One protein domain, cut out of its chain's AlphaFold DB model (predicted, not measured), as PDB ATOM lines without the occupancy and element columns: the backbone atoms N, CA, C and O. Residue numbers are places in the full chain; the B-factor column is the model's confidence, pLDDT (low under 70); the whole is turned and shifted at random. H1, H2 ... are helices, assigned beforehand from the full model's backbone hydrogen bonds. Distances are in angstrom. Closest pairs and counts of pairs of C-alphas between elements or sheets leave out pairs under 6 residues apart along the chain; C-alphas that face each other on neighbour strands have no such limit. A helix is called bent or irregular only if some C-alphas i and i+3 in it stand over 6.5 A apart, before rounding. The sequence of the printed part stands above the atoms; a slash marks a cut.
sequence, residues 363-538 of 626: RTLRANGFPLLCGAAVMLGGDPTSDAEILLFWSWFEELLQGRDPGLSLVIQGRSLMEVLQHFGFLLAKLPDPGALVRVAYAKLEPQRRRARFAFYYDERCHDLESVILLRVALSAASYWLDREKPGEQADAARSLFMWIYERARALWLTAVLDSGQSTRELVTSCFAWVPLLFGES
ATOM      1  N   ARG A 363     192.717 216.511 211.446       68.31
ATOM      2  CA  ARG A 363     193.946 216.420 210.644       68.31
ATOM      3  C   ARG A 363     193.800 215.253 209.663       68.31
ATOM      4  O   ARG A 363     193.259 214.221 210.040       68.31
ATOM      5  N   THR A 364     194.260 215.415 208.424       70.94
ATOM      6  CA  THR A 364     194.420 214.291 207.488       70.94
ATOM      7  C   THR A 364     195.903 213.961 207.398       70.94
ATOM      8  O   THR A 364     196.681 214.811 206.968       70.94
ATOM      9  N   LEU A 365     196.288 212.760 207.814       81.62
ATOM     10  CA  LEU A 365     197.658 212.261 207.720       81.62
ATOM     11  C   LEU A 365     198.054 212.047 206.255       81.62
ATOM     12  O   LEU A 365     197.203 211.839 205.382       81.62
ATOM     13  N   ARG A 366     199.351 212.146 205.969       80.06
ATOM     14  CA  ARG A 366     199.917 212.122 204.613       80.06
ATOM     15  C   ARG A 366     200.732 210.865 204.333       80.06
ATOM     16  O   ARG A 366     200.731 210.399 203.194       80.06
ATOM     17  N   ALA A 367     201.378 210.299 205.345       81.94
ATOM     18  CA  ALA A 367     202.081 209.026 205.261       81.94
ATOM     19  C   ALA A 367     201.175 207.850 205.665       81.94
ATOM     20  O   ALA A 367     200.255 208.009 206.459       81.94
ATOM     21  N   ASN A 368     201.452 206.646 205.145       81.31
ATOM     22  CA  ASN A 368     200.742 205.423 205.543       81.31
ATOM     23  C   ASN A 368     201.288 204.905 206.885       81.31
ATOM     24  O   ASN A 368     202.245 204.129 206.906       81.31
ATOM     25  N   GLY A 369     200.676 205.301 207.995       89.88
ATOM     26  CA  GLY A 369     201.012 204.823 209.335       89.88
ATOM     27  C   GLY A 369     200.416 203.468 209.679       89.88
ATOM     28  O   GLY A 369     201.041 202.700 210.411       89.88
ATOM     29  N   PHE A 370     199.248 203.122 209.126       91.44
ATOM     30  CA  PHE A 370     198.561 201.885 209.498       91.44
ATOM     31  C   PHE A 370     199.385 200.605 209.236       91.44
ATOM     32  O   PHE A 370     199.442 199.761 210.130       91.44
ATOM     33  N   PRO A 371     200.102 200.439 208.103       91.00
ATOM     34  CA  PRO A 371     200.975 199.277 207.908       91.00
ATOM     35  C   PRO A 371     202.099 199.160 208.949       91.00
ATOM     36  O   PRO A 371     202.409 198.056 209.393       91.00
ATOM     37  N   LEU A 372     202.687 200.283 209.372       93.19
ATOM     38  CA  LEU A 372     203.722 200.288 210.410       93.19
ATOM     39  C   LEU A 372     203.137 199.957 211.787       93.19
ATOM     40  O   LEU A 372     203.738 199.180 212.526       93.19
ATOM     41  N   LEU A 373     201.940 200.467 212.101       94.88
ATOM     42  CA  LEU A 373     201.206 200.101 213.313       94.88
ATOM     43  C   LEU A 373     200.932 198.590 213.353       94.88
ATOM     44  O   LEU A 373     201.181 197.941 214.364       94.88
ATOM     45  N   CYS A 374     200.468 198.009 212.247       92.06
ATOM     46  CA  CYS A 374     200.278 196.567 212.120       92.06
ATOM     47  C   CYS A 374     201.589 195.797 212.352       92.06
ATOM     48  O   CYS A 374     201.595 194.835 213.115       92.06
ATOM     49  N   GLY A 375     202.708 196.248 211.773       90.94
ATOM     50  CA  GLY A 375     204.032 195.677 212.040       90.94
ATOM     51  C   GLY A 375     204.412 195.729 213.526       90.94
ATOM     52  O   GLY A 375     204.831 194.715 214.087       90.94
ATOM     53  N   ALA A 376     204.176 196.865 214.190       92.88
ATOM     54  CA  ALA A 376     204.385 197.020 215.630       92.88
ATOM     55  C   ALA A 376     203.488 196.080 216.459       92.88
ATOM     56  O   ALA A 376     203.941 195.512 217.452       92.88
ATOM     57  N   ALA A 377     202.245 195.842 216.032       92.06
ATOM     58  CA  ALA A 377     201.360 194.878 216.683       92.06
ATOM     59  C   ALA A 377     201.934 193.452 216.618       92.06
ATOM     60  O   ALA A 377     201.966 192.750 217.631       92.06
ATOM     61  N   VAL A 378     202.443 193.024 215.455       88.81
ATOM     62  CA  VAL A 378     203.100 191.710 215.311       88.81
ATOM     63  C   VAL A 378     204.366 191.645 216.176       88.81
ATOM     64  O   VAL A 378     204.632 190.616 216.802       88.81
ATOM     65  N   MET A 379     205.119 192.747 216.287       88.31
ATOM     66  CA  MET A 379     206.289 192.840 217.170       88.31
ATOM     67  C   MET A 379     205.939 192.644 218.647       88.31
ATOM     68  O   MET A 379     206.677 191.924 219.319       88.31
ATOM     69  N   LEU A 380     204.805 193.162 219.127       88.75
ATOM     70  CA  LEU A 380     204.325 192.933 220.500       88.75
ATOM     71  C   LEU A 380     203.977 191.461 220.788       88.75
ATOM     72  O   LEU A 380     204.082 191.014 221.929       88.75
ATOM     73  N   GLY A 381     203.640 190.684 219.755       78.25
ATOM     74  CA  GLY A 381     203.404 189.243 219.864       78.25
ATOM     75  C   GLY A 381     202.227 188.858 220.775       78.25
ATOM     76  O   GLY A 381     201.381 189.678 221.120       78.25
ATOM     77  N   GLY A 382     202.159 187.570 221.132       67.81
ATOM     78  CA  GLY A 382     201.093 187.001 221.969       67.81
ATOM     79  C   GLY A 382     201.288 187.180 223.481       67.81
ATOM     80  O   GLY A 382     200.369 186.917 224.249       67.81
ATOM     81  N   ASP A 383     202.459 187.625 223.934       66.19
ATOM     82  CA  ASP A 383     202.710 187.897 225.353       66.19
ATOM     83  C   ASP A 383     203.517 189.195 225.493       66.19
ATOM     84  O   ASP A 383     204.740 189.164 225.662       66.19
ATOM     85  N   PRO A 384     202.862 190.355 225.293       63.75
ATOM     86  CA  PRO A 384     203.535 191.642 225.356       63.75
ATOM     87  C   PRO A 384     204.132 191.846 226.748       63.75
ATOM     88  O   PRO A 384     203.468 191.674 227.767       63.75
ATOM     89  N   THR A 385     205.404 192.229 226.786       65.31
ATOM     90  CA  THR A 385     206.189 192.286 228.027       65.31
ATOM     91  C   THR A 385     205.981 193.580 228.820       65.31
ATOM     92  O   THR A 385     206.485 193.693 229.936       65.31
ATOM     93  N   SER A 386     205.243 194.559 228.274       85.06
ATOM     94  CA  SER A 386     205.075 195.882 228.881       85.06
ATOM     95  C   SER A 386     203.739 196.544 228.538       85.06
ATOM     96  O   SER A 386     203.483 196.888 227.383       85.06
ATOM     97  N   ASP A 387     202.935 196.842 229.565       89.69
ATOM     98  CA  ASP A 387     201.719 197.662 229.445       89.69
ATOM     99  C   ASP A 387     202.005 199.031 228.808       89.69
ATOM    100  O   ASP A 387     201.160 199.579 228.101       89.69
ATOM    101  N   ALA A 388     203.206 199.584 229.018       92.50
ATOM    102  CA  ALA A 388     203.590 200.873 228.452       92.50
ATOM    103  C   ALA A 388     203.703 200.824 226.921       92.50
ATOM    104  O   ALA A 388     203.293 201.773 226.252       92.50
ATOM    105  N   GLU A 389     204.204 199.722 226.350       92.81
ATOM    106  CA  GLU A 389     204.259 199.575 224.893       92.81
ATOM    107  C   GLU A 389     202.868 199.357 224.292       92.81
ATOM    108  O   GLU A 389     202.569 199.910 223.235       92.81
ATOM    109  N   ILE A 390     201.990 198.623 224.984       94.25
ATOM    110  CA  ILE A 390     200.597 198.434 224.554       94.25
ATOM    111  C   ILE A 390     199.831 199.764 224.606       94.25
ATOM    112  O   ILE A 390     199.092 200.088 223.678       94.25
ATOM    113  N   LEU A 391     200.026 200.571 225.655       95.50
ATOM    114  CA  LEU A 391     199.429 201.906 225.757       95.50
ATOM    115  C   LEU A 391     199.951 202.848 224.669       95.50
ATOM    116  O   LEU A 391     199.168 203.600 224.087       95.50
ATOM    117  N   LEU A 392     201.250 202.793 224.359       95.75
ATOM    118  CA  LEU A 392     201.830 203.562 223.261       95.75
ATOM    119  C   LEU A 392     201.232 203.138 221.915       95.75
ATOM    120  O   LEU A 392     200.768 203.997 221.166       95.75
ATOM    121  N   PHE A 393     201.178 201.832 221.646       95.88
ATOM    122  CA  PHE A 393     200.520 201.257 220.475       95.88
ATOM    123  C   PHE A 393     199.067 201.737 220.356       95.88
ATOM    124  O   PHE A 393     198.660 202.225 219.303       95.88
ATOM    125  N   TRP A 394     198.299 201.670 221.446       96.50
ATOM    126  CA  TRP A 394     196.907 202.113 221.467       96.50
ATOM    127  C   TRP A 394     196.776 203.612 221.192       96.50
ATOM    128  O   TRP A 394     195.966 204.022 220.365       96.50
ATOM    129  N   SER A 395     197.609 204.439 221.828       96.12
ATOM    130  CA  SER A 395     197.609 205.888 221.598       96.12
ATOM    131  C   SER A 395     197.928 206.247 220.144       96.12
ATOM    132  O   SER A 395     197.323 207.162 219.586       96.12
ATOM    133  N   TRP A 396     198.827 205.491 219.509       96.31
ATOM    134  CA  TRP A 396     199.157 205.652 218.101       96.31
ATOM    135  C   TRP A 396     198.003 205.202 217.200       96.31
ATOM    136  O   TRP A 396     197.638 205.915 216.271       96.31
ATOM    137  N   PHE A 397     197.348 204.081 217.505       96.12
ATOM    138  CA  PHE A 397     196.143 203.665 216.790       96.12
ATOM    139  C   PHE A 397     195.033 204.725 216.860       96.12
ATOM    140  O   PHE A 397     194.452 205.071 215.831       96.12
ATOM    141  N   GLU A 398     194.782 205.309 218.036       95.06
ATOM    142  CA  GLU A 398     193.839 206.423 218.184       95.06
ATOM    143  C   GLU A 398     194.222 207.635 217.326       95.06
ATOM    144  O   GLU A 398     193.339 208.308 216.786       95.06
ATOM    145  N   GLU A 399     195.518 207.937 217.220       93.62
ATOM    146  CA  GLU A 399     196.048 209.018 216.387       93.62
ATOM    147  C   GLU A 399     195.788 208.753 214.898       93.62
ATOM    148  O   GLU A 399     195.284 209.641 214.209       93.62
ATOM    149  N   LEU A 400     196.029 207.529 214.416       92.94
ATOM    150  CA  LEU A 400     195.766 207.154 213.022       92.94
ATOM    151  C   LEU A 400     194.276 207.207 212.671       92.94
ATOM    152  O   LEU A 400     193.911 207.694 211.598       92.94
ATOM    153  N   LEU A 401     193.408 206.750 213.580       91.62
ATOM    154  CA  LEU A 401     191.958 206.835 213.401       91.62
ATOM    155  C   LEU A 401     191.499 208.296 213.344       91.62
ATOM    156  O   LEU A 401     190.789 208.682 212.424       91.62
ATOM    157  N   GLN A 402     191.921 209.141 214.288       89.88
ATOM    158  CA  GLN A 402     191.554 210.565 214.295       89.88
ATOM    159  C   GLN A 402     192.103 211.316 213.077       89.88
ATOM    160  O   GLN A 402     191.415 212.174 212.513       89.88
ATOM    161  N   GLY A 403     193.321 210.959 212.671       86.69
ATOM    162  CA  GLY A 403     194.058 211.533 211.557       86.69
ATOM    163  C   GLY A 403     193.618 211.059 210.169       86.69
ATOM    164  O   GLY A 403     194.195 211.507 209.183       86.69
ATOM    165  N   ARG A 404     192.632 210.155 210.066       82.19
ATOM    166  CA  ARG A 404     192.193 209.526 208.803       82.19
ATOM    167  C   ARG A 404     193.366 208.995 207.975       82.19
ATOM    168  O   ARG A 404     193.537 209.366 206.814       82.19
ATOM    169  N   ASP A 405     194.195 208.164 208.601       87.00
ATOM    170  CA  ASP A 405     195.360 207.576 207.944       87.00
ATOM    171  C   ASP A 405     194.985 206.920 206.596       87.00
ATOM    172  O   ASP A 405     194.076 206.082 206.556       87.00
ATOM    173  N   PRO A 406     195.669 207.258 205.484       80.06
ATOM    174  CA  PRO A 406     195.352 206.702 204.167       80.06
ATOM    175  C   PRO A 406     195.551 205.179 204.103       80.06
ATOM    176  O   PRO A 406     194.916 204.504 203.294       80.06
ATOM    177  N   GLY A 407     196.379 204.611 204.984       83.12
ATOM    178  CA  GLY A 407     196.572 203.173 205.108       83.12
ATOM    179  C   GLY A 407     195.350 202.435 205.661       83.12
ATOM    180  O   GLY A 407     195.218 201.238 205.412       83.12
ATOM    181  N   LEU A 408     194.409 203.114 206.331       83.94
ATOM    182  CA  LEU A 408     193.176 202.485 206.826       83.94
ATOM    183  C   LEU A 408     192.289 201.979 205.685       83.94
ATOM    184  O   LEU A 408     191.587 200.988 205.858       83.94
ATOM    185  N   SER A 409     192.346 202.576 204.489       77.62
ATOM    186  CA  SER A 409     191.560 202.074 203.353       77.62
ATOM    187  C   SER A 409     192.015 200.693 202.874       77.62
ATOM    188  O   SER A 409     191.245 199.984 202.226       77.62
ATOM    189  N   LEU A 410     193.250 200.287 203.203       75.56
ATOM    190  CA  LEU A 410     193.744 198.937 202.921       75.56
ATOM    191  C   LEU A 410     192.879 197.881 203.628       75.56
ATOM    192  O   LEU A 410     192.720 196.786 203.096       75.56
ATOM    193  N   VAL A 411     192.252 198.244 204.758       72.44
ATOM    194  CA  VAL A 411     191.337 197.394 205.540       72.44
ATOM    195  C   VAL A 411     190.077 196.994 204.771       72.44
ATOM    196  O   VAL A 411     189.495 195.948 205.035       72.44
ATOM    197  N   ILE A 412     189.649 197.799 203.803       66.44
ATOM    198  CA  ILE A 412     188.457 197.494 202.998       66.44
ATOM    199  C   ILE A 412     188.821 196.614 201.796       66.44
ATOM    200  O   ILE A 412     187.993 195.864 201.291       66.44
ATOM    201  N   GLN A 413     190.060 196.716 201.311       61.97
ATOM    202  CA  GLN A 413     190.488 196.085 200.060       61.97
ATOM    203  C   GLN A 413     191.026 194.657 200.246       61.97
ATOM    204  O   GLN A 413     191.082 193.905 199.274       61.97
ATOM    205  N   GLY A 414     191.440 194.282 201.461       54.16
ATOM    206  CA  GLY A 414     192.098 193.004 201.737       54.16
ATOM    207  C   GLY A 414     191.197 191.925 202.345       54.16
ATOM    208  O   GLY A 414     190.296 192.218 203.124       54.16
ATOM    209  N   ARG A 415     191.485 190.649 202.048       52.59
ATOM    210  CA  ARG A 415     190.782 189.476 202.620       52.59
ATOM    211  C   ARG A 415     191.337 188.997 203.978       52.59
ATOM    212  O   ARG A 415     190.626 188.315 204.701       52.59
ATOM    213  N   SER A 416     192.573 189.362 204.341       52.75
ATOM    214  CA  SER A 416     193.310 188.856 205.528       52.75
ATOM    215  C   SER A 416     193.096 189.683 206.817       52.75
ATOM    216  O   SER A 416     193.547 189.332 207.904       52.75
ATOM    217  N   LEU A 417     192.353 190.788 206.743       52.84
ATOM    218  CA  LEU A 417     192.318 191.807 207.800       52.84
ATOM    219  C   LEU A 417     191.635 191.427 209.107       52.84
ATOM    220  O   LEU A 417     191.873 192.088 210.121       52.84
ATOM    221  N   MET A 418     190.813 190.379 209.108       62.09
ATOM    222  CA  MET A 418     190.178 189.915 210.339       62.09
ATOM    223  C   MET A 418     191.214 189.518 211.393       62.09
ATOM    224  O   MET A 418     191.037 189.868 212.555       62.09
ATOM    225  N   GLU A 419     192.323 188.900 210.993       74.06
ATOM    226  CA  GLU A 419     193.376 188.467 211.918       74.06
ATOM    227  C   GLU A 419     194.102 189.659 212.558       74.06
ATOM    228  O   GLU A 419     194.361 189.672 213.761       74.06
ATOM    229  N   VAL A 420     194.361 190.716 211.782       79.94
ATOM    230  CA  VAL A 420     195.046 191.921 212.272       79.94
ATOM    231  C   VAL A 420     194.186 192.679 213.283       79.94
ATOM    232  O   VAL A 420     194.665 193.039 214.359       79.94
ATOM    233  N   LEU A 421     192.901 192.897 212.981       86.56
ATOM    234  CA  LEU A 421     191.996 193.587 213.909       86.56
ATOM    235  C   LEU A 421     191.714 192.751 215.164       86.56
ATOM    236  O   LEU A 421     191.583 193.311 216.255       86.56
ATOM    237  N   GLN A 422     191.666 191.421 215.029       88.56
ATOM    238  CA  GLN A 422     191.597 190.513 216.173       88.56
ATOM    239  C   GLN A 422     192.833 190.648 217.060       88.56
ATOM    240  O   GLN A 422     192.686 190.757 218.275       88.56
ATOM    241  N   HIS A 423     194.031 190.718 216.472       89.88
ATOM    242  CA  HIS A 423     195.269 190.912 217.227       89.88
ATOM    243  C   HIS A 423     195.311 192.267 217.946       89.88
ATOM    244  O   HIS A 423     195.729 192.353 219.098       89.88
ATOM    245  N   PHE A 424     194.792 193.332 217.330       94.00
ATOM    246  CA  PHE A 424     194.663 194.631 218.001       94.00
ATOM    247  C   PHE A 424     193.715 194.531 219.202       94.00
ATOM    248  O   PHE A 424     193.996 195.089 220.263       94.00
ATOM    249  N   GLY A 425     192.609 193.794 219.053       94.31
ATOM    250  CA  GLY A 425     191.676 193.532 220.144       94.31
ATOM    251  C   GLY A 425     192.308 192.710 221.264       94.31
ATOM    252  O   GLY A 425     192.127 193.030 222.436       94.31
ATOM    253  N   PHE A 426     193.109 191.704 220.915       93.06
ATOM    254  CA  PHE A 426     193.888 190.917 221.865       93.06
ATOM    255  C   PHE A 426     194.834 191.795 222.692       93.06
ATOM    256  O   PHE A 426     194.816 191.720 223.920       93.06
ATOM    257  N   LEU A 427     195.617 192.660 222.036       93.75
ATOM    258  CA  LEU A 427     196.518 193.598 222.708       93.75
ATOM    259  C   LEU A 427     195.743 194.569 223.607       93.75
ATOM    260  O   LEU A 427     196.121 194.784 224.754       93.75
ATOM    261  N   LEU A 428     194.618 195.105 223.135       94.75
ATOM    262  CA  LEU A 428     193.761 195.985 223.927       94.75
ATOM    263  C   LEU A 428     193.203 195.280 225.176       94.75
ATOM    264  O   LEU A 428     193.234 195.854 226.262       94.75
ATOM    265  N   ALA A 429     192.762 194.025 225.053       93.06
ATOM    266  CA  ALA A 429     192.293 193.204 226.173       93.06
ATOM    267  C   ALA A 429     193.389 192.883 227.205       93.06
ATOM    268  O   ALA A 429     193.101 192.343 228.281       93.06
ATOM    269  N   LYS A 430     194.660 193.193 226.899       91.06
ATOM    270  CA  LYS A 430     195.741 193.092 227.878       91.06
ATOM    271  C   LYS A 430     195.699 194.197 228.933       91.06
ATOM    272  O   LYS A 430     196.119 193.938 230.059       91.06
ATOM    273  N   LEU A 431     195.145 195.360 228.588       91.12
ATOM    274  CA  LEU A 431     195.085 196.540 229.446       91.12
ATOM    275  C   LEU A 431     194.025 196.412 230.562       91.12
ATOM    276  O   LEU A 431     193.084 195.632 230.420       91.12
ATOM    277  N   PRO A 432     194.132 197.189 231.662       89.00
ATOM    278  CA  PRO A 432     193.234 197.050 232.816       89.00
ATOM    279  C   PRO A 432     191.753 197.374 232.551       89.00
ATOM    280  O   PRO A 432     190.878 196.731 233.124       89.00
ATOM    281  N   ASP A 433     191.463 198.372 231.709       91.56
ATOM    282  CA  ASP A 433     190.093 198.785 231.358       91.56
ATOM    283  C   ASP A 433     189.989 199.124 229.857       91.56
ATOM    284  O   ASP A 433     189.952 200.300 229.466       91.56
ATOM    285  N   PRO A 434     189.958 198.106 228.978       94.00
ATOM    286  CA  PRO A 434     189.790 198.318 227.544       94.00
ATOM    287  C   PRO A 434     188.460 199.010 227.220       94.00
ATOM    288  O   PRO A 434     188.379 199.770 226.256       94.00
ATOM    289  N   GLY A 435     187.420 198.810 228.038       95.38
ATOM    290  CA  GLY A 435     186.114 199.428 227.827       95.38
ATOM    291  C   GLY A 435     186.151 200.952 227.937       95.38
ATOM    292  O   GLY A 435     185.571 201.642 227.094       95.38
ATOM    293  N   ALA A 436     186.840 201.500 228.939       96.19
ATOM    294  CA  ALA A 436     187.038 202.944 229.056       96.19
ATOM    295  C   ALA A 436     187.837 203.514 227.875       96.19
ATOM    296  O   ALA A 436     187.427 204.522 227.295       96.19
ATOM    297  N   LEU A 437     188.923 202.845 227.477       96.75
ATOM    298  CA  LEU A 437     189.771 203.273 226.361       96.75
ATOM    299  C   LEU A 437     188.994 203.336 225.040       96.75
ATOM    300  O   LEU A 437     189.018 204.359 224.356       96.75
ATOM    301  N   VAL A 438     188.210 202.301 224.722       97.44
ATOM    302  CA  VAL A 438     187.362 202.278 223.516       97.44
ATOM    303  C   VAL A 438     186.339 203.408 223.530       97.44
ATOM    304  O   VAL A 438     186.142 204.073 222.513       97.44
ATOM    305  N   ARG A 439     185.675 203.652 224.668       97.69
ATOM    306  CA  ARG A 439     184.669 204.720 224.780       97.69
ATOM    307  C   ARG A 439     185.289 206.097 224.550       97.69
ATOM    308  O   ARG A 439     184.683 206.921 223.863       97.69
ATOM    309  N   VAL A 440     186.489 206.332 225.085       97.12
ATOM    310  CA  VAL A 440     187.253 207.568 224.870       97.12
ATOM    311  C   VAL A 440     187.646 207.714 223.400       97.12
ATOM    312  O   VAL A 440     187.340 208.745 222.800       97.12
ATOM    313  N   ALA A 441     188.245 206.684 222.796       96.56
ATOM    314  CA  ALA A 441     188.610 206.685 221.381       96.56
ATOM    315  C   ALA A 441     187.391 206.962 220.488       96.56
ATOM    316  O   ALA A 441     187.420 207.845 219.635       96.56
ATOM    317  N   TYR A 442     186.268 206.286 220.741       96.31
ATOM    318  CA  TYR A 442     185.043 206.457 219.965       96.31
ATOM    319  C   TYR A 442     184.471 207.871 220.093       96.31
ATOM    320  O   TYR A 442     183.993 208.430 219.104       96.31
ATOM    321  N   ALA A 443     184.531 208.481 221.279       95.19
ATOM    322  CA  ALA A 443     184.109 209.867 221.469       95.19
ATOM    323  C   ALA A 443     184.951 210.843 220.625       95.19
ATOM    324  O   ALA A 443     184.386 211.746 220.007       95.19
ATOM    325  N   LYS A 444     186.271 210.621 220.514       92.88
ATOM    326  CA  LYS A 444     187.170 211.444 219.681       92.88
ATOM    327  C   LYS A 444     186.845 211.375 218.182       92.88
ATOM    328  O   LYS A 444     187.104 212.336 217.469       92.88
ATOM    329  N   LEU A 445     186.220 210.292 217.704       91.69
ATOM    330  CA  LEU A 445     185.805 210.140 216.297       91.69
ATOM    331  C   LEU A 445     184.452 210.808 215.966       91.69
ATOM    332  O   LEU A 445     183.965 210.718 214.837       91.69
ATOM    333  N   GLU A 446     183.820 211.503 216.917       89.50
ATOM    334  CA  GLU A 446     182.543 212.196 216.693       89.50
ATOM    335  C   GLU A 446     182.568 213.211 215.531       89.50
ATOM    336  O   GLU A 446     181.623 213.198 214.734       89.50
ATOM    337  N   PRO A 447     183.617 214.042 215.341       85.06
ATOM    338  CA  PRO A 447     183.685 214.951 214.196       85.06
ATOM    339  C   PRO A 447     183.632 214.221 212.845       85.06
ATOM    340  O   PRO A 447     182.999 214.693 211.901       85.06
ATOM    341  N   GLN A 448     184.252 213.041 212.742       81.81
ATOM    342  CA  GLN A 448     184.241 212.228 211.523       81.81
ATOM    343  C   GLN A 448     182.847 211.656 211.251       81.81
ATOM    344  O   GLN A 448     182.315 211.848 210.158       81.81
ATOM    345  N   ARG A 449     182.200 211.063 212.265       85.38
ATOM    346  CA  ARG A 449     180.828 210.542 212.137       85.38
ATOM    347  C   ARG A 449     179.813 211.624 211.781       85.38
ATOM    348  O   ARG A 449     178.914 211.384 210.981       85.38
ATOM    349  N   ARG A 450     179.941 212.832 212.344       81.19
ATOM    350  CA  ARG A 450     179.063 213.955 211.974       81.19
ATOM    351  C   ARG A 450     179.212 214.319 210.505       81.19
ATOM    352  O   ARG A 450     178.199 214.525 209.851       81.19
ATOM    353  N   ARG A 451     180.440 214.349 209.975       74.75
ATOM    354  CA  ARG A 451     180.678 214.587 208.542       74.75
ATOM    355  C   ARG A 451     180.056 213.494 207.677       74.75
ATOM    356  O   ARG A 451     179.362 213.829 206.723       74.75
ATOM    357  N   ALA A 452     180.226 212.226 208.059       74.56
ATOM    358  CA  ALA A 452     179.656 211.074 207.357       74.56
ATOM    359  C   ALA A 452     178.137 211.187 207.140       74.56
ATOM    360  O   ALA A 452     177.643 210.898 206.054       74.56
ATOM    361  N   ARG A 453     177.396 211.689 208.137       72.31
ATOM    362  CA  ARG A 453     175.930 211.845 208.065       72.31
ATOM    363  C   ARG A 453     175.441 212.828 207.002       72.31
ATOM    364  O   ARG A 453     174.300 212.726 206.567       72.31
ATOM    365  N   PHE A 454     176.274 213.784 206.600       69.12
ATOM    366  CA  PHE A 454     175.918 214.810 205.613       69.12
ATOM    367  C   PHE A 454     176.630 214.598 204.273       69.12
ATOM    368  O   PHE A 454     176.620 215.478 203.410       69.12
ATOM    369  N   ALA A 455     177.265 213.441 204.088       60.00
ATOM    370  CA  ALA A 455     178.226 213.217 203.028       60.00
ATOM    371  C   ALA A 455     177.623 212.788 201.675       60.00
ATOM    372  O   ALA A 455     178.174 211.938 200.989       60.00
ATOM    373  N   PHE A 456     176.533 213.422 201.228       51.75
ATOM    374  CA  PHE A 456     175.854 213.079 199.963       51.75
ATOM    375  C   PHE A 456     176.712 213.306 198.691       51.75
ATOM    376  O   PHE A 456     176.356 212.837 197.616       51.75
ATOM    377  N   TYR A 457     177.850 214.009 198.793       51.12
ATOM    378  CA  TYR A 457     178.718 214.383 197.660       51.12
ATOM    379  C   TYR A 457     180.191 213.981 197.817       51.12
ATOM    380  O   TYR A 457     181.050 214.467 197.076       51.12
ATOM    381  N   TYR A 458     180.525 213.139 198.792       54.94
ATOM    382  CA  TYR A 458     181.914 212.751 199.000       54.94
ATOM    383  C   TYR A 458     182.209 211.454 198.246       54.94
ATOM    384  O   TYR A 458     181.574 210.432 198.452       54.94
ATOM    385  N   ASP A 459     183.233 211.499 197.400       53.59
ATOM    386  CA  ASP A 459     183.733 210.375 196.589       53.59
ATOM    387  C   ASP A 459     184.405 209.258 197.435       53.59
ATOM    388  O   ASP A 459     184.927 208.269 196.922       53.59
ATOM    389  N   GLU A 460     184.444 209.424 198.762       57.62
ATOM    390  CA  GLU A 460     185.011 208.460 199.709       57.62
ATOM    391  C   GLU A 460     183.950 207.423 200.086       57.62
ATOM    392  O   GLU A 460     183.041 207.709 200.848       57.62
ATOM    393  N   ARG A 461     184.075 206.186 199.606       56.25
ATOM    394  CA  ARG A 461     183.049 205.140 199.795       56.25
ATOM    395  C   ARG A 461     182.813 204.682 201.251       56.25
ATOM    396  O   ARG A 461     181.945 203.842 201.461       56.25
ATOM    397  N   CYS A 462     183.546 205.197 202.249       66.00
ATOM    398  CA  CYS A 462     183.458 204.760 203.653       66.00
ATOM    399  C   CYS A 462     183.749 205.906 204.647       66.00
ATOM    400  O   CYS A 462     184.859 206.031 205.160       66.00
ATOM    401  N   HIS A 463     182.772 206.774 204.920       71.56
ATOM    402  CA  HIS A 463     182.984 207.961 205.768       71.56
ATOM    403  C   HIS A 463     183.099 207.689 207.272       71.56
ATOM    404  O   HIS A 463     183.535 208.572 208.012       71.56
ATOM    405  N   ASP A 464     182.674 206.516 207.722       79.25
ATOM    406  CA  ASP A 464     182.682 206.072 209.115       79.25
ATOM    407  C   ASP A 464     183.624 204.881 209.351       79.25
ATOM    408  O   ASP A 464     183.567 204.250 210.412       79.25
ATOM    409  N   LEU A 465     184.512 204.605 208.386       83.88
ATOM    410  CA  LEU A 465     185.464 203.498 208.416       83.88
ATOM    411  C   LEU A 465     186.232 203.438 209.736       83.88
ATOM    412  O   LEU A 465     186.385 202.369 210.315       83.88
ATOM    413  N   GLU A 466     186.679 204.580 210.245       88.62
ATOM    414  CA  GLU A 466     187.470 204.664 211.468       88.62
ATOM    415  C   GLU A 466     186.666 204.188 212.688       88.62
ATOM    416  O   GLU A 466     187.179 203.465 213.544       88.62
ATOM    417  N   SER A 467     185.371 204.522 212.739       92.00
ATOM    418  CA  SER A 467     184.469 204.025 213.784       92.00
ATOM    419  C   SER A 467     184.167 202.535 213.607       92.00
ATOM    420  O   SER A 467     184.102 201.816 214.601       92.00
ATOM    421  N   VAL A 468     184.026 202.054 212.368       89.88
ATOM    422  CA  VAL A 468     183.830 200.624 212.081       89.88
ATOM    423  C   VAL A 468     185.047 199.806 212.519       89.88
ATOM    424  O   VAL A 468     184.888 198.817 213.233       89.88
ATOM    425  N   ILE A 469     186.260 200.231 212.153       91.25
ATOM    426  CA  ILE A 469     187.516 199.568 212.529       91.25
ATOM    427  C   ILE A 469     187.652 199.524 214.054       91.25
ATOM    428  O   ILE A 469     187.878 198.451 214.612       91.25
ATOM    429  N   LEU A 470     187.452 200.658 214.738       95.50
ATOM    430  CA  LEU A 470     187.525 200.725 216.200       95.50
ATOM    431  C   LEU A 470     186.562 199.736 216.870       95.50
ATOM    432  O   LEU A 470     186.948 199.039 217.807       95.50
ATOM    433  N   LEU A 471     185.317 199.653 216.396       95.12
ATOM    434  CA  LEU A 471     184.321 198.749 216.971       95.12
ATOM    435  C   LEU A 471     184.635 197.270 216.693       95.12
ATOM    436  O   LEU A 471     184.375 196.441 217.561       95.12
ATOM    437  N   ARG A 472     185.250 196.924 215.551       92.56
ATOM    438  CA  ARG A 472     185.739 195.552 215.286       92.56
ATOM    439  C   ARG A 472     186.880 195.154 216.225       92.56
ATOM    440  O   ARG A 472     186.875 194.045 216.763       92.56
ATOM    441  N   VAL A 473     187.823 196.070 216.458       95.06
ATOM    442  CA  VAL A 473     188.904 195.886 217.440       95.06
ATOM    443  C   VAL A 473     188.320 195.706 218.841       95.06
ATOM    444  O   VAL A 473     188.680 194.765 219.544       95.06
ATOM    445  N   ALA A 474     187.361 196.551 219.229       96.12
ATOM    446  CA  ALA A 474     186.702 196.476 220.528       96.12
ATOM    447  C   ALA A 474     185.902 195.177 220.726       96.12
ATOM    448  O   ALA A 474     185.897 194.627 221.824       96.12
ATOM    449  N   LEU A 475     185.252 194.671 219.673       93.94
ATOM    450  CA  LEU A 475     184.510 193.409 219.715       93.94
ATOM    451  C   LEU A 475     185.445 192.226 219.980       93.94
ATOM    452  O   LEU A 475     185.160 191.403 220.845       93.94
ATOM    453  N   SER A 476     186.597 192.208 219.308       92.75
ATOM    454  CA  SER A 476     187.648 191.215 219.559       92.75
ATOM    455  C   SER A 476     188.258 191.385 220.956       92.75
ATOM    456  O   SER A 476     188.538 190.412 221.645       92.75
ATOM    457  N   ALA A 477     188.426 192.621 221.434       94.12
ATOM    458  CA  ALA A 477     188.899 192.856 222.796       94.12
ATOM    459  C   ALA A 477     187.922 192.314 223.846       94.12
ATOM    460  O   ALA A 477     188.358 191.699 224.811       94.12
ATOM    461  N   ALA A 478     186.611 192.484 223.652       93.56
ATOM    462  CA  ALA A 478     185.606 191.955 224.572       93.56
ATOM    463  C   ALA A 478     185.677 190.423 224.693       93.56
ATOM    464  O   ALA A 478     185.555 189.901 225.800       93.56
ATOM    465  N   SER A 479     185.923 189.703 223.592       90.94
ATOM    466  CA  SER A 479     186.067 188.243 223.632       90.94
ATOM    467  C   SER A 479     187.342 187.799 224.341       90.94
ATOM    468  O   SER A 479     187.277 186.980 225.251       90.94
ATOM    469  N   TYR A 480     188.493 188.385 223.999       90.44
ATOM    470  CA  TYR A 480     189.755 188.047 224.664       90.44
ATOM    471  C   TYR A 480     189.762 188.446 226.140       90.44
ATOM    472  O   TYR A 480     190.405 187.787 226.957       90.44
ATOM    473  N   TRP A 481     189.051 189.517 226.496       89.50
ATOM    474  CA  TRP A 481     188.922 189.942 227.884       89.50
ATOM    475  C   TRP A 481     188.095 188.948 228.704       89.50
ATOM    476  O   TRP A 481     188.442 188.688 229.853       89.50
ATOM    477  N   LEU A 482     187.065 188.342 228.100       87.25
ATOM    478  CA  LEU A 482     186.295 187.270 228.730       87.25
ATOM    479  C   LEU A 482     187.131 185.993 228.938       87.25
ATOM    480  O   LEU A 482     187.020 185.374 229.992       87.25
ATOM    481  N   ASP A 483     187.973 185.621 227.969       80.44
ATOM    482  CA  ASP A 483     188.749 184.369 227.998       80.44
ATOM    483  C   ASP A 483     189.928 184.372 228.995       80.44
ATOM    484  O   ASP A 483     190.424 183.307 229.368       80.44
ATOM    485  N   ARG A 484     190.416 185.544 229.434       72.44
ATOM    486  CA  ARG A 484     191.638 185.643 230.261       72.44
ATOM    487  C   ARG A 484     191.488 185.167 231.709       72.44
ATOM    488  O   ARG A 484     192.499 184.794 232.300       72.44
ATOM    489  N   GLU A 485     190.303 185.212 232.309       58.41
ATOM    490  CA  GLU A 485     190.152 185.141 233.771       58.41
ATOM    491  C   GLU A 485     188.902 184.347 234.205       58.41
ATOM    492  O   GLU A 485     187.961 184.132 233.444       58.41
ATOM    493  N   LYS A 486     188.901 183.866 235.457       56.75
ATOM    494  CA  LYS A 486     187.805 183.060 236.031       56.75
ATOM    495  C   LYS A 486     186.471 183.840 236.046       56.75
ATOM    496  O   LYS A 486     186.493 185.062 236.180       56.75
ATOM    497  N   PRO A 487     185.307 183.155 236.001       56.75
ATOM    498  CA  PRO A 487     183.997 183.814 236.028       56.75
ATOM    499  C   PRO A 487     183.858 184.803 237.210       56.75
ATOM    500  O   PRO A 487     184.085 184.415 238.357       56.75
ATOM    501  N   GLY A 488     183.491 186.066 236.931       70.44
ATOM    502  CA  GLY A 488     183.417 187.176 237.901       70.44
ATOM    503  C   GLY A 488     183.111 188.548 237.257       70.44
ATOM    504  O   GLY A 488     182.628 188.601 236.129       70.44
ATOM    505  N   GLU A 489     183.426 189.655 237.947       72.69
ATOM    506  CA  GLU A 489     183.117 191.054 237.549       72.69
ATOM    507  C   GLU A 489     183.605 191.449 236.139       72.69
ATOM    508  O   GLU A 489     182.969 192.247 235.451       72.69
ATOM    509  N   GLN A 490     184.711 190.869 235.665       76.19
ATOM    510  CA  GLN A 490     185.256 191.156 234.332       76.19
ATOM    511  C   GLN A 490     184.420 190.552 233.197       76.19
ATOM    512  O   GLN A 490     184.337 191.147 232.123       76.19
ATOM    513  N   ALA A 491     183.734 189.427 233.430       84.06
ATOM    514  CA  ALA A 491     182.807 188.868 232.448       84.06
ATOM    515  C   ALA A 491     181.623 189.819 232.212       84.06
ATOM    516  O   ALA A 491     181.192 190.025 231.078       84.06
ATOM    517  N   ASP A 492     181.140 190.461 233.277       88.38
ATOM    518  CA  ASP A 492     180.080 191.463 233.182       88.38
ATOM    519  C   ASP A 492     180.583 192.757 232.532       88.38
ATOM    520  O   ASP A 492     179.865 193.354 231.727       88.38
ATOM    521  N   ALA A 493     181.836 193.155 232.781       89.94
ATOM    522  CA  ALA A 493     182.471 194.268 232.076       89.94
ATOM    523  C   ALA A 493     182.611 193.999 230.564       89.94
ATOM    524  O   ALA A 493     182.268 194.868 229.757       89.94
ATOM    525  N   ALA A 494     183.034 192.795 230.165       91.81
ATOM    526  CA  ALA A 494     183.134 192.382 228.765       91.81
ATOM    527  C   ALA A 494     181.759 192.348 228.073       91.81
ATOM    528  O   ALA A 494     181.597 192.896 226.981       91.81
ATOM    529  N   ARG A 495     180.732 191.792 228.731       92.56
ATOM    530  CA  ARG A 495     179.339 191.804 228.237       92.56
ATOM    531  C   ARG A 495     178.766 193.218 228.148       92.56
ATOM    532  O   ARG A 495     178.076 193.547 227.185       92.56
ATOM    533  N   SER A 496     179.069 194.077 229.122       93.94
ATOM    534  CA  SER A 496     178.684 195.492 229.108       93.94
ATOM    535  C   SER A 496     179.341 196.239 227.945       93.94
ATOM    536  O   SER A 496     178.681 197.010 227.243       93.94
ATOM    537  N   LEU A 497     180.629 195.981 227.697       95.00
ATOM    538  CA  LEU A 497     181.339 196.509 226.538       95.00
ATOM    539  C   LEU A 497     180.705 196.014 225.234       95.00
ATOM    540  O   LEU A 497     180.448 196.835 224.359       95.00
ATOM    541  N   PHE A 498     180.375 194.725 225.122       96.00
ATOM    542  CA  PHE A 498     179.666 194.177 223.963       96.00
ATOM    543  C   PHE A 498     178.345 194.899 223.686       96.00
ATOM    544  O   PHE A 498     178.116 195.339 222.563       96.00
ATOM    545  N   MET A 499     177.491 195.071 224.700       96.12
ATOM    546  CA  MET A 499     176.204 195.755 224.521       96.12
ATOM    547  C   MET A 499     176.397 197.202 224.071       96.12
ATOM    548  O   MET A 499     175.696 197.693 223.186       96.12
ATOM    549  N   TRP A 500     177.409 197.878 224.621       97.44
ATOM    550  CA  TRP A 500     177.784 199.207 224.160       97.44
ATOM    551  C   TRP A 500     178.264 199.194 222.698       97.44
ATOM    552  O   TRP A 500     177.846 200.059 221.930       97.44
ATOM    553  N   ILE A 501     179.083 198.218 222.285       96.88
ATOM    554  CA  ILE A 501     179.549 198.064 220.896       96.88
ATOM    555  C   ILE A 501     178.364 197.849 219.955       96.88
ATOM    556  O   ILE A 501     178.267 198.555 218.952       96.88
ATOM    557  N   TYR A 502     177.454 196.930 220.290       96.19
ATOM    558  CA  TYR A 502     176.264 196.628 219.495       96.19
ATOM    559  C   TYR A 502     175.419 197.886 219.252       96.19
ATOM    560  O   TYR A 502     175.107 198.208 218.106       96.19
ATOM    561  N   GLU A 503     175.126 198.663 220.299       96.25
ATOM    562  CA  GLU A 503     174.351 199.902 220.151       96.25
ATOM    563  C   GLU A 503     175.064 200.945 219.280       96.25
ATOM    564  O   GLU A 503     174.423 201.679 218.522       96.25
ATOM    565  N   ARG A 504     176.400 201.020 219.333       95.94
ATOM    566  CA  ARG A 504     177.170 201.933 218.471       95.94
ATOM    567  C   ARG A 504     177.257 201.454 217.031       95.94
ATOM    568  O   ARG A 504     177.102 202.282 216.137       95.94
ATOM    569  N   ALA A 505     177.437 200.158 216.800       93.38
ATOM    570  CA  ALA A 505     177.384 199.560 215.471       93.38
ATOM    571  C   ALA A 505     176.014 199.800 214.824       93.38
ATOM    572  O   ALA A 505     175.927 200.281 213.696       93.38
ATOM    573  N   ARG A 506     174.940 199.569 215.583       91.94
ATOM    574  CA  ARG A 506     173.567 199.833 215.154       91.94
ATOM    575  C   ARG A 506     173.343 201.311 214.845       91.94
ATOM    576  O   ARG A 506     172.748 201.632 213.822       91.94
ATOM    577  N   ALA A 507     173.822 202.220 215.693       91.06
ATOM    578  CA  ALA A 507     173.704 203.654 215.439       91.06
ATOM    579  C   ALA A 507     174.443 204.092 214.160       91.06
ATOM    580  O   ALA A 507     173.953 204.974 213.457       91.06
ATOM    581  N   LEU A 508     175.597 203.487 213.846       88.19
ATOM    582  CA  LEU A 508     176.292 203.716 212.573       88.19
ATOM    583  C   LEU A 508     175.452 203.215 211.400       88.19
ATOM    584  O   LEU A 508     175.154 203.994 210.502       88.19
ATOM    585  N   TRP A 509     174.986 201.965 211.457       87.50
ATOM    586  CA  TRP A 509     174.135 201.370 210.426       87.50
ATOM    587  C   TRP A 509     172.873 202.203 210.144       87.50
ATOM    588  O   TRP A 509     172.620 202.561 208.999       87.50
ATOM    589  N   LEU A 510     172.142 202.622 211.185       85.62
ATOM    590  CA  LEU A 510     170.937 203.454 211.051       85.62
ATOM    591  C   LEU A 510     171.206 204.862 210.500       85.62
ATOM    592  O   LEU A 510     170.268 205.555 210.112       85.62
ATOM    593  N   THR A 511     172.461 205.320 210.515       80.19
ATOM    594  CA  THR A 511     172.845 206.646 210.010       80.19
ATOM    595  C   THR A 511     173.697 206.592 208.744       80.19
ATOM    596  O   THR A 511     174.128 207.643 208.267       80.19
ATOM    597  N   ALA A 512     173.903 205.399 208.177       74.31
ATOM    598  CA  ALA A 512     174.590 205.214 206.908       74.31
ATOM    599  C   ALA A 512     173.724 205.744 205.748       74.31
ATOM    600  O   ALA A 512     172.543 205.418 205.625       74.31
ATOM    601  N   VAL A 513     174.314 206.578 204.891       60.94
ATOM    602  CA  VAL A 513     173.661 207.136 203.697       60.94
ATOM    603  C   VAL A 513     173.922 206.187 202.517       60.94
ATOM    604  O   VAL A 513     175.085 205.936 202.238       60.94
ATOM    605  N   LEU A 514     172.856 205.672 201.872       55.53
ATOM    606  CA  LEU A 514     172.776 204.917 200.589       55.53
ATOM    607  C   LEU A 514     173.981 204.036 200.163       55.53
ATOM    608  O   LEU A 514     175.083 204.535 199.979       55.53
ATOM    609  N   ASP A 515     173.732 202.747 199.878       50.34
ATOM    610  CA  ASP A 515     174.600 201.732 199.207       50.34
ATOM    611  C   ASP A 515     176.030 201.491 199.758       50.34
ATOM    612  O   ASP A 515     176.662 200.487 199.443       50.34
ATOM    613  N   SER A 516     176.533 202.345 200.652       51.53
ATOM    614  CA  SER A 516     177.816 202.214 201.363       51.53
ATOM    615  C   SER A 516     177.706 201.437 202.685       51.53
ATOM    616  O   SER A 516     178.707 201.152 203.340       51.53
ATOM    617  N   GLY A 517     176.485 201.054 203.080       58.03
ATOM    618  CA  GLY A 517     176.171 200.455 204.380       58.03
ATOM    619  C   GLY A 517     176.602 198.999 204.569       58.03
ATOM    620  O   GLY A 517     176.298 198.417 205.606       58.03
ATOM    621  N   GLN A 518     177.292 198.382 203.607       74.25
ATOM    622  CA  GLN A 518     177.685 196.977 203.723       74.25
ATOM    623  C   GLN A 518     178.608 196.743 204.931       74.25
ATOM    624  O   GLN A 518     178.344 195.853 205.732       74.25
ATOM    625  N   SER A 519     179.631 197.575 205.145       76.50
ATOM    626  CA  SER A 519     180.568 197.376 206.264       76.50
ATOM    627  C   SER A 519     179.942 197.612 207.645       76.50
ATOM    628  O   SER A 519     180.349 196.966 208.615       76.50
ATOM    629  N   THR A 520     178.956 198.512 207.755       84.25
ATOM    630  CA  THR A 520     178.213 198.763 209.005       84.25
ATOM    631  C   THR A 520     177.166 197.686 209.267       84.25
ATOM    632  O   THR A 520     177.055 197.225 210.403       84.25
ATOM    633  N   ARG A 521     176.468 197.218 208.221       85.50
ATOM    634  CA  ARG A 521     175.604 196.026 208.248       85.50
ATOM    635  C   ARG A 521     176.381 194.816 208.761       85.50
ATOM    636  O   ARG A 521     175.989 194.214 209.755       85.50
ATOM    637  N   GLU A 522     177.519 194.525 208.131       85.75
ATOM    638  CA  GLU A 522     178.419 193.437 208.516       85.75
ATOM    639  C   GLU A 522     178.910 193.577 209.955       85.75
ATOM    640  O   GLU A 522     179.019 192.577 210.654       85.75
ATOM    641  N   LEU A 523     179.209 194.790 210.431       88.62
ATOM    642  CA  LEU A 523     179.620 194.999 211.819       88.62
ATOM    643  C   LEU A 523     178.501 194.628 212.806       88.62
ATOM    644  O   LEU A 523     178.765 193.958 213.805       88.62
ATOM    645  N   VAL A 524     177.261 195.044 212.533       92.44
ATOM    646  CA  VAL A 524     176.104 194.709 213.376       92.44
ATOM    647  C   VAL A 524     175.865 193.201 213.381       92.44
ATOM    648  O   VAL A 524     175.762 192.609 214.453       92.44
ATOM    649  N   THR A 525     175.821 192.560 212.213       90.25
ATOM    650  CA  THR A 525     175.576 191.113 212.117       90.25
ATOM    651  C   THR A 525     176.745 190.301 212.678       90.25
ATOM    652  O   THR A 525     176.520 189.297 213.351       90.25
ATOM    653  N   SER A 526     177.987 190.783 212.546       87.88
ATOM    654  CA  SER A 526     179.166 190.168 213.173       87.88
ATOM    655  C   SER A 526     179.075 190.143 214.695       87.88
ATOM    656  O   SER A 526     179.593 189.211 215.298       87.88
ATOM    657  N   CYS A 527     178.397 191.100 215.345       93.06
ATOM    658  CA  CYS A 527     178.197 191.055 216.800       93.06
ATOM    659  C   CYS A 527     177.482 189.762 217.227       93.06
ATOM    660  O   CYS A 527     177.796 189.199 218.274       93.06
ATOM    661  N   PHE A 528     176.577 189.238 216.399       94.06
ATOM    662  CA  PHE A 528     175.826 188.021 216.704       94.06
ATOM    663  C   PHE A 528     176.681 186.753 216.686       94.06
ATOM    664  O   PHE A 528     176.390 185.828 217.446       94.06
ATOM    665  N   ALA A 529     177.771 186.727 215.911       91.06
ATOM    666  CA  ALA A 529     178.728 185.620 215.929       91.06
ATOM    667  C   ALA A 529     179.338 185.403 217.328       91.06
ATOM    668  O   ALA A 529     179.631 184.274 217.711       91.06
ATOM    669  N   TRP A 530     179.467 186.472 218.121       90.69
ATOM    670  CA  TRP A 530     180.088 186.433 219.447       90.69
ATOM    671  C   TRP A 530     179.105 186.176 220.591       90.69
ATOM    672  O   TRP A 530     179.535 185.895 221.707       90.69
ATOM    673  N   VAL A 531     177.791 186.254 220.351       92.31
ATOM    674  CA  VAL A 531     176.781 186.094 221.414       92.31
ATOM    675  C   VAL A 531     176.853 184.721 222.096       92.31
ATOM    676  O   VAL A 531     176.808 184.691 223.330       92.31
ATOM    677  N   PRO A 532     177.009 183.592 221.368       91.19
ATOM    678  CA  PRO A 532     177.167 182.282 221.998       91.19
ATOM    679  C   PRO A 532     178.351 182.224 222.967       91.19
ATOM    680  O   PRO A 532     178.202 181.690 224.065       91.19
ATOM    681  N   LEU A 533     179.486 182.815 222.581       89.44
ATOM    682  CA  LEU A 533     180.709 182.849 223.380       89.44
ATOM    683  C   LEU A 533     180.566 183.778 224.596       89.44
ATOM    684  O   LEU A 533     180.813 183.363 225.723       89.44
ATOM    685  N   LEU A 534     180.131 185.024 224.379       88.38
ATOM    686  CA  LEU A 534     180.157 186.071 225.407       88.38
ATOM    687  C   LEU A 534     179.106 185.889 226.510       88.38
ATOM    688  O   LEU A 534     179.319 186.268 227.668       88.38
ATOM    689  N   PHE A 535     177.950 185.330 226.153       90.62
ATOM    690  CA  PHE A 535     176.813 185.226 227.063       90.62
ATOM    691  C   PHE A 535     176.565 183.802 227.552       90.62
ATOM    692  O   PHE A 535     175.975 183.646 228.617       90.62
ATOM    693  N   GLY A 536     177.022 182.764 226.843       88.25
ATOM    694  CA  GLY A 536     176.853 181.375 227.274       88.25
ATOM    695  C   GLY A 536     175.401 181.067 227.667       88.25
ATOM    696  O   GLY A 536     174.496 181.105 226.832       88.25
ATOM    697  N   GLU A 537     175.164 180.796 228.951       87.19
ATOM    698  CA  GLU A 537     173.828 180.523 229.500       87.19
ATOM    699  C   GLU A 537     172.894 181.747 229.504       87.19
ATOM    700  O   GLU A 537     171.688 181.596 229.312       87.19
ATOM    701  N   SER A 538     173.421 182.971 229.630       89.31
ATOM    702  CA  SER A 538     172.622 184.205 229.647       89.31
ATOM    703  C   SER A 538     172.242 184.712 228.249       89.31
ATOM    704  O   SER A 538     171.717 185.818 228.108       89.31
TER     705      SER A 538
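AT A GLANCE: This is residues 363 to 538 of the 626 residues of an uncharacterized protein of Chondromyces apiculatus DSM 436 (UniProt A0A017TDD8). H7 is the middle of a bundle, helices side by side, with H5, H8 and H9 packed round it and H2 as the fifth member. H4 crosses H7, and beyond H4 lies the hairpin of H1 and H2, with short H3 across one end of H1; H6 lies at one end of the bundle. The printed part has 176 residues with nine named helices, H1 to H9 in order along the chain, and no named strand; the class is all helix. The whole is compact, with a radius of gyration of the C-alphas of 15.8 A and spans of 50 by 35 by 28 A.

HOW THE PARTS SIT: The longest helix, H8, residues 489 to 511, and the hub H7, residues 465 to 483, form a hairpin, touching closest at the C-alphas of Ala 478 and Ala 494, 4.9 A apart, at a shallow tilt of 21 degrees, opposite ways. H9, residues 518 to 538, forms a hairpin with H8, closest at the C-alphas of Trp 509 and Thr 520, 5.0 A. H5, residues 434 to 444, touches H7 at a shallow tilt of 9 degrees, opposite ways; the C-alphas of Val 438 and Ala 474 are closest, 6.6 A. H4, residues 417 to 428, touches H7 at a steep tilt of 59 degrees, with the C-alphas of Gly 425 and Ala 477 closest, 3.9 A. H1, residues 370 to 380, touches H4 at Ala 377 and Phe 424, their closest C-alphas, 6.8 A. H2, residues 387 to 402, forms a hairpin with H1, closest at the C-alphas of Phe 370 and Leu 400, 6.9 A. H3, residues 406 to 413, touches H1 about perpendicular at 82 degrees; the C-alphas of Phe 370 and Gly 407 are closest, 5.0 A. H6, residues 446 to 453, is close to but not clearly touching H8, with the C-alphas of Arg 453 and Thr 511 closest, 6.4 A. Every O i to N i+4 pair is within hydrogen-bond range in H1, H2 and H4 to H8; H9 has 9 of 17, and H3 has 0 of 4 but 5 of 5 O i to N i+3 pairs.

IN THESE COORDINATES: H1 begins at C-alpha 370, (198.561, 201.885, 209.498). H8 is 33.3 A long, H7 27.6 A and H2 22.3 A. H9, 29.3 A, ends at C-alpha 538, (172.622, 184.205, 229.647); it has a kink of 54 degrees near residue 532 and is irregular, C-alphas 534 and 537 being 9.4 A apart.

THE WHOLE: The two C-alphas farthest apart, those of Tyr 457 and Lys 486, are 50.4 A apart. The printed part has no cut; the link from H6 to H7, 11 residues, is long. Mean pLDDT of the printed part is 83.8, with 29 residues under 70, among them residues 412 to 418 and 454 to 462.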